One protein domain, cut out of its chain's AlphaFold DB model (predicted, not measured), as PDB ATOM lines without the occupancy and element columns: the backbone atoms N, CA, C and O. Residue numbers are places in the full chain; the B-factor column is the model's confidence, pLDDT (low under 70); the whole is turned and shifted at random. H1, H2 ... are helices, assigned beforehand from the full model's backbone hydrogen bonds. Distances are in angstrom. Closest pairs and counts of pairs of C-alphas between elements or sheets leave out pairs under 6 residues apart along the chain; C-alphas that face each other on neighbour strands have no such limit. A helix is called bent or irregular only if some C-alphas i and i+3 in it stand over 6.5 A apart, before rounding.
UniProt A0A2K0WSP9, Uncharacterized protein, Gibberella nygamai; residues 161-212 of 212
ATOM      1  N   CYS A 161      46.732 -44.821 -10.841       94.88
ATOM      2  CA  CYS A 161      47.181 -43.429 -10.821       94.88
ATOM      3  C   CYS A 161      46.738 -42.698  -9.537       94.88
ATOM      4  O   CYS A 161      47.545 -42.026  -8.897       94.88
ATOM      5  N   LEU A 162      45.486 -42.865  -9.093       92.00
ATOM      6  CA  LEU A 162      45.028 -42.302  -7.812       92.00
ATOM      7  C   LEU A 162      45.754 -42.903  -6.597       92.00
ATOM      8  O   LEU A 162      45.933 -42.203  -5.596       92.00
ATOM      9  N   MET A 163      46.158 -44.172  -6.679       90.00
ATOM     10  CA  MET A 163      46.950 -44.857  -5.652       90.00
ATOM     11  C   MET A 163      48.420 -44.396  -5.632       90.00
ATOM     12  O   MET A 163      49.034 -44.383  -4.569       90.00
ATOM     13  N   ASP A 164      48.962 -43.933  -6.758       92.12
ATOM     14  CA  ASP A 164      50.336 -43.416  -6.850       92.12
ATOM     15  C   ASP A 164      50.454 -41.948  -6.413       92.12
ATOM     16  O   ASP A 164      51.501 -41.488  -5.944       92.12
ATOM     17  N   LEU A 165      49.380 -41.168  -6.559       93.56
ATOM     18  CA  LEU A 165      49.372 -39.767  -6.151       93.56
ATOM     19  C   LEU A 165      49.351 -39.641  -4.627       93.56
ATOM     20  O   LEU A 165      48.486 -40.207  -3.973       93.56
ATOM     21  N   ARG A 166      50.226 -38.803  -4.062       93.56
ATOM     22  CA  ARG A 166      50.327 -38.582  -2.608       93.56
ATOM     23  C   ARG A 166      48.994 -38.163  -1.966       93.56
ATOM     24  O   ARG A 166      48.291 -37.289  -2.484       93.56
ATOM     25  N   ALA A 167      48.708 -38.725  -0.790       91.56
ATOM     26  CA  ALA A 167      47.579 -38.337   0.057       91.56
ATOM     27  C   ALA A 167      47.542 -36.826   0.344       91.56
ATOM     28  O   ALA A 167      48.571 -36.164   0.497       91.56
ATOM     29  N   LYS A 168      46.319 -36.296   0.444       92.50
ATOM     30  CA  LYS A 168      46.032 -34.889   0.782       92.50
ATOM     31  C   LYS A 168      45.489 -34.748   2.203       92.50
ATOM     32  O   LYS A 168      45.495 -33.643   2.737       92.50
ATOM     33  N   ALA A 169      45.001 -35.841   2.792       87.50
ATOM     34  CA  ALA A 169      44.540 -35.867   4.168       87.50
ATOM     35  C   ALA A 169      45.674 -35.440   5.124       87.50
ATOM     36  O   ALA A 169      46.814 -35.886   4.956       87.50
ATOM     37  N   PRO A 170      45.383 -34.591   6.125       91.44
ATOM     38  CA  PRO A 170      46.337 -34.267   7.179       91.44
ATOM     39  C   PRO A 170      46.829 -35.528   7.909       91.44
ATOM     40  O   PRO A 170      46.049 -36.441   8.191       91.44
ATOM     41  N   ALA A 171      48.129 -35.600   8.209       88.94
ATOM     42  CA  ALA A 171      48.739 -36.795   8.804       88.94
ATOM     43  C   ALA A 171      48.286 -37.054  10.254       88.94
ATOM     44  O   ALA A 171      48.290 -38.198  10.700       88.94
ATOM     45  N   ASP A 172      47.887 -36.009  10.974       91.44
ATOM     46  CA  ASP A 172      47.268 -36.083  12.300       91.44
ATOM     47  C   ASP A 172      45.848 -36.665  12.249       91.44
ATOM     48  O   ASP A 172      45.432 -37.341  13.187       91.44
ATOM     49  N   LEU A 173      45.131 -36.463  11.139       88.56
ATOM     50  CA  LEU A 173      43.831 -37.087  10.899       88.56
ATOM     51  C   LEU A 173      43.967 -38.551  10.462       88.56
ATOM     52  O   LEU A 173      43.201 -39.401  10.910       88.56
ATOM     53  N   ALA A 174      44.907 -38.848   9.561       86.31
ATOM     54  CA  ALA A 174      45.064 -40.178   8.978       86.31
ATOM     55  C   ALA A 174      46.523 -40.489   8.620       86.31
ATOM     56  O   ALA A 174      46.918 -40.471   7.455       86.31
ATOM     57  N   ALA A 175      47.326 -40.853   9.621       86.56
ATOM     58  CA  ALA A 175      48.740 -41.199   9.433       86.56
ATOM     59  C   ALA A 175      48.968 -42.365   8.445       86.56
ATOM     60  O   ALA A 175      50.028 -42.466   7.811       86.56
ATOM     61  N   GLY A 176      47.969 -43.246   8.312       83.88
ATOM     62  CA  GLY A 176      47.970 -44.383   7.392       83.88
ATOM     63  C   GLY A 176      47.721 -44.021   5.926       83.88
ATOM     64  O   GLY A 176      48.108 -44.800   5.065       83.88
ATOM     65  N   ALA A 177      47.148 -42.852   5.621       88.50
ATOM     66  CA  ALA A 177      46.861 -42.458   4.242       88.50
ATOM     67  C   ALA A 177      48.156 -42.135   3.487       88.50
ATOM     68  O   ALA A 177      48.914 -41.243   3.883       88.50
ATOM     69  N   LYS A 178      48.419 -42.860   2.398       88.69
ATOM     70  CA  LYS A 178      49.599 -42.676   1.538       88.69
ATOM     71  C   LYS A 178      49.227 -42.133   0.166       88.69
ATOM     72  O   LYS A 178      50.005 -41.364  -0.401       88.69
ATOM     73  N   SER A 179      48.021 -42.432  -0.304       90.62
ATOM     74  CA  SER A 179      47.552 -42.098  -1.641       90.62
ATOM     75  C   SER A 179      46.327 -41.180  -1.680       90.62
ATOM     76  O   SER A 179      45.640 -40.966  -0.677       90.62
ATOM     77  N   GLN A 180      46.015 -40.619  -2.852       91.44
ATOM     78  CA  GLN A 180      44.755 -39.907  -3.051       91.44
ATOM     79  C   GLN A 180      43.556 -40.845  -2.969       91.44
ATOM     80  O   GLN A 180      42.512 -40.423  -2.475       91.44
ATOM     81  N   TYR A 181      43.719 -42.105  -3.377       90.19
ATOM     82  CA  TYR A 181      42.722 -43.146  -3.146       90.19
ATOM     83  C   TYR A 181      42.415 -43.300  -1.644       90.19
ATOM     84  O   TYR A 181      41.249 -43.314  -1.248       90.19
ATOM     85  N   ASP A 182      43.439 -43.272  -0.786       88.38
ATOM     86  CA  ASP A 182      43.258 -43.378   0.667       88.38
ATOM     87  C   ASP A 182      42.475 -42.202   1.262       88.38
ATOM     88  O   ASP A 182      41.790 -42.382   2.265       88.38
ATOM     89  N   ASN A 183      42.508 -41.007   0.659       89.69
ATOM     90  CA  ASN A 183      41.688 -39.887   1.142       89.69
ATOM     91  C   ASN A 183      40.189 -40.229   1.095       89.69
ATOM     92  O   ASN A 183      39.434 -39.871   2.007       89.69
ATOM     93  N   TRP A 184      39.757 -40.921   0.036       89.88
ATOM     94  CA  TRP A 184      38.376 -41.368  -0.127       89.88
ATOM     95  C   TRP A 184      38.036 -42.435   0.913       89.88
ATOM     96  O   TRP A 184      37.050 -42.295   1.641       89.88
ATOM     97  N   VAL A 185      38.920 -43.425   1.069       87.81
ATOM     98  CA  VAL A 185      38.796 -44.487   2.078       87.81
ATOM     99  C   VAL A 185      38.680 -43.901   3.490       87.81
ATOM    100  O   VAL A 185      37.736 -44.223   4.209       87.81
ATOM    101  N   VAL A 186      39.564 -42.974   3.871       87.75
ATOM    102  CA  VAL A 186      39.543 -42.281   5.173       87.75
ATOM    103  C   VAL A 186      38.240 -41.515   5.381       87.75
ATOM    104  O   VAL A 186      37.626 -41.611   6.443       87.75
ATOM    105  N   THR A 187      37.788 -40.768   4.370       90.19
ATOM    106  CA  THR A 187      36.529 -40.008   4.438       90.19
ATOM    107  C   THR A 187      35.349 -40.932   4.728       90.19
ATOM    108  O   THR A 187      34.480 -40.602   5.537       90.19
ATOM    109  N   ARG A 188      35.339 -42.108   4.099       88.69
ATOM    110  CA  ARG A 188      34.297 -43.117   4.265       88.69
ATOM    111  C   ARG A 188      34.337 -43.789   5.630       88.69
ATOM    112  O   ARG A 188      33.301 -43.874   6.285       88.69
ATOM    113  N   ILE A 189      35.529 -44.194   6.075       85.12
ATOM    114  CA  ILE A 189      35.789 -44.727   7.419       85.12
ATOM    115  C   ILE A 189      35.255 -43.749   8.469       85.12
ATOM    116  O   ILE A 189      34.413 -44.134   9.280       85.12
ATOM    117  N   ASN A 190      35.658 -42.478   8.404       87.94
ATOM    118  CA  ASN A 190      35.294 -41.467   9.401       87.94
ATOM    119  C   ASN A 190      33.791 -41.169   9.449       87.94
ATOM    120  O   ASN A 190      33.266 -40.809  10.500       87.94
ATOM    121  N   GLN A 191      33.088 -41.297   8.322       90.06
ATOM    122  CA  GLN A 191      31.665 -40.971   8.239       90.06
ATOM    123  C   GLN A 191      30.753 -42.198   8.339       90.06
ATOM    124  O   GLN A 191      29.534 -42.018   8.349       90.06
ATOM    125  N   THR A 192      31.293 -43.419   8.466       85.94
ATOM    126  CA  THR A 192      30.533 -44.675   8.316       85.94
ATOM    127  C   THR A 192      29.259 -44.730   9.169       85.94
ATOM    128  O   THR A 192      28.193 -45.087   8.665       85.94
ATOM    129  N   LEU A 193      29.315 -44.257  10.420       84.94
ATOM    130  CA  LEU A 193      28.180 -44.255  11.357       84.94
ATOM    131  C   LEU A 193      27.099 -43.209  11.027       84.94
ATOM    132  O   LEU A 193      25.970 -43.301  11.499       84.94
ATOM    133  N   THR A 194      27.434 -42.216  10.205       88.94
ATOM    134  CA  THR A 194      26.546 -41.108   9.809       88.94
ATOM    135  C   THR A 194      26.066 -41.194   8.364       88.94
ATOM    136  O   THR A 194      25.212 -40.405   7.952       88.94
ATOM    137  N   ILE A 195      26.533 -42.187   7.604       88.69
ATOM    138  CA  ILE A 195      26.174 -42.383   6.190       88.69
ATOM    139  C   ILE A 195      25.506 -43.731   5.926       88.69
ATOM    140  O   ILE A 195      25.006 -43.930   4.828       88.69
ATOM    141  N   HIS A 196      25.456 -44.652   6.891       86.88
ATOM    142  CA  HIS A 196      24.784 -45.945   6.746       86.88
ATOM    143  C   HIS A 196      23.508 -46.023   7.591       86.88
ATOM    144  O   HIS A 196      23.398 -45.392   8.640       86.88
ATOM    145  N   LEU A 197      22.531 -46.804   7.108       83.31
ATOM    146  CA  LEU A 197      21.250 -47.074   7.784       83.31
ATOM    147  C   LEU A 197      20.455 -45.811   8.171       83.31
ATOM    148  O   LEU A 197      19.695 -45.805   9.135       83.31
ATOM    149  N   ASN A 198      20.613 -44.739   7.395       84.44
ATOM    150  CA  ASN A 198      19.940 -43.466   7.625       84.44
ATOM    151  C   ASN A 198      19.564 -42.772   6.303       84.44
ATOM    152  O   ASN A 198      19.833 -43.273   5.210       84.44
ATOM    153  N   ALA A 199      18.936 -41.597   6.404       90.00
ATOM    154  CA  ALA A 199      18.444 -40.842   5.252       90.00
ATOM    155  C   ALA A 199      19.550 -40.346   4.298       90.00
ATOM    156  O   ALA A 199      19.286 -40.151   3.110       90.00
ATOM    157  N   ASN A 200      20.785 -40.174   4.781       89.88
ATOM    158  CA  ASN A 200      21.907 -39.689   3.976       89.88
ATOM    159  C   ASN A 200      22.479 -40.766   3.054       89.88
ATOM    160  O   ASN A 200      23.082 -40.419   2.042       89.88
ATOM    161  N   PHE A 201      22.262 -42.049   3.361       87.25
ATOM    162  CA  PHE A 201      22.921 -43.174   2.695       87.25
ATOM    163  C   PHE A 201      22.934 -43.071   1.169       87.25
ATOM    164  O   PHE A 201      23.993 -43.117   0.547       87.25
ATOM    165  N   LEU A 202      21.778 -42.860   0.543       85.94
ATOM    166  CA  LEU A 202      21.697 -42.827  -0.920       85.94
ATOM    167  C   LEU A 202      22.302 -41.558  -1.529       85.94
ATOM    168  O   LEU A 202      22.902 -41.617  -2.602       85.94
ATOM    169  N   GLY A 203      22.106 -40.409  -0.879       91.19
ATOM    170  CA  GLY A 203      22.615 -39.126  -1.366       91.19
ATOM    171  C   GLY A 203      24.134 -39.060  -1.264       91.19
ATOM    172  O   GLY A 203      24.804 -38.747  -2.246       91.19
ATOM    173  N   TRP A 204      24.660 -39.448  -0.104       92.69
ATOM    174  CA  TRP A 204      26.085 -39.460   0.184       92.69
ATOM    175  C   TRP A 204      26.834 -40.438  -0.723       92.69
ATOM    176  O   TRP A 204      27.769 -40.025  -1.396       92.69
ATOM    177  N   ASN A 205      26.382 -41.696  -0.849       91.12
ATOM    178  CA  ASN A 205      27.074 -42.674  -1.705       91.12
ATOM    179  C   ASN A 205      26.995 -42.299  -3.195       91.12
ATOM    180  O   ASN A 205      27.918 -42.595  -3.952       91.12
ATOM    181  N   ARG A 206      25.928 -41.619  -3.643       91.31
ATOM    182  CA  ARG A 206      25.862 -41.080  -5.013       91.31
ATOM    183  C   ARG A 206      26.917 -40.000  -5.240       91.31
ATOM    184  O   ARG A 206      27.553 -40.023  -6.288       91.31
ATOM    185  N   TRP A 207      27.040 -39.058  -4.307       93.56
ATOM    186  CA  TRP A 207      28.016 -37.974  -4.387       93.56
ATOM    187  C   TRP A 207      29.448 -38.513  -4.289       93.56
ATOM    188  O   TRP A 207      30.258 -38.234  -5.159       93.56
ATOM    189  N   TYR A 208      29.720 -39.400  -3.331       92.69
ATOM    190  CA  TYR A 208      31.018 -40.057  -3.160       92.69
ATOM    191  C   TYR A 208      31.495 -40.755  -4.447       92.69
ATOM    192  O   TYR A 208      32.584 -40.485  -4.930       92.69
ATOM    193  N   ASN A 209      30.631 -41.553  -5.089       90.31
ATOM    194  CA  ASN A 209      30.931 -42.213  -6.371       90.31
ATOM    195  C   ASN A 209      30.959 -41.273  -7.594       90.31
ATOM    196  O   ASN A 209      31.096 -41.745  -8.724       90.31
ATOM    197  N   TRP A 210      30.648 -39.990  -7.434       89.62
ATOM    198  CA  TRP A 210      30.744 -38.997  -8.506       89.62
ATOM    199  C   TRP A 210      32.059 -38.219  -8.439       89.62
ATOM    200  O   TRP A 210      32.532 -37.769  -9.478       89.62
ATOM    201  N   GLU A 211      32.620 -38.066  -7.239       90.69
ATOM    202  CA  GLU A 211      33.834 -37.282  -7.001       90.69
ATOM    203  C   GLU A 211      35.137 -38.100  -7.092       90.69
ATOM    204  O   GLU A 211      36.202 -37.502  -7.243       90.69
ATOM    205  N   ILE A 212      35.054 -39.438  -7.006       79.75
ATOM    206  CA  ILE A 212      36.161 -40.367  -7.319       79.75
ATOM    207  C   ILE A 212      36.415 -40.376  -8.826       79.75
ATOM    208  O   ILE A 212      37.594 -40.215  -9.212       79.75
TER     209      ILE A 212
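AT A GLANCE: This is residues 161 to 212 of the 212 residues of an uncharacterized protein of Gibberella nygamai (UniProt A0A2K0WSP9). A kinked long helix, H2, and H3, which folds back from its far end, make a flat, open U, with short H1 and a loop, residues 165 to 179, at H2's beginning. The 52 printed residues hold three named helices, H1, H2 and H3 in chain order, and no named strand: all helix. The whole is only just loose, close to compact, radius of gyration of the C-alphas 11.9 A, spanning 33 by 23 by 11 A.

HOW THE PARTS SIT: Start at H2, residues 180 to 195, with a kink of 36 degrees near residue 189; it is irregular, C-alphas 190 and 193 being 7.9 A apart. H3, residues 201 to 211, only just touches it, only at the corner, with 3 pairs of C-alphas within 8 A; the closest C-alphas, Ile 195 and Phe 201, are 4.8 A apart. They run opposite ways at a shallow tilt of 11 degrees. H1, residues 161 to 164, touches H2 at residues 180 to 182 alone; the closest C-alphas, Met 163 and Tyr 181, are 5.2 A apart. H1 and H3 are apart. Every O i to N i+4 pair is within hydrogen-bond range in H3, 9 of 12 in H2; H1 is too short for one.

IN THESE COORDINATES: Find C-alpha 180 at (44.755, -39.907, -3.051); H2 runs 20.9 A to C-alpha 195. H3 runs 15.7 A to C-alpha 211 at (33.834, -37.282, -7.001), and H1 5.1 A.

THE WHOLE: The farthest C-alphas, Asp 164 and Ala 199, are 34.2 A apart. H1 to H2 is a long link, H2 to H3 a tight one. The printed part has no cut, and no printed residue is under 70 in pLDDT.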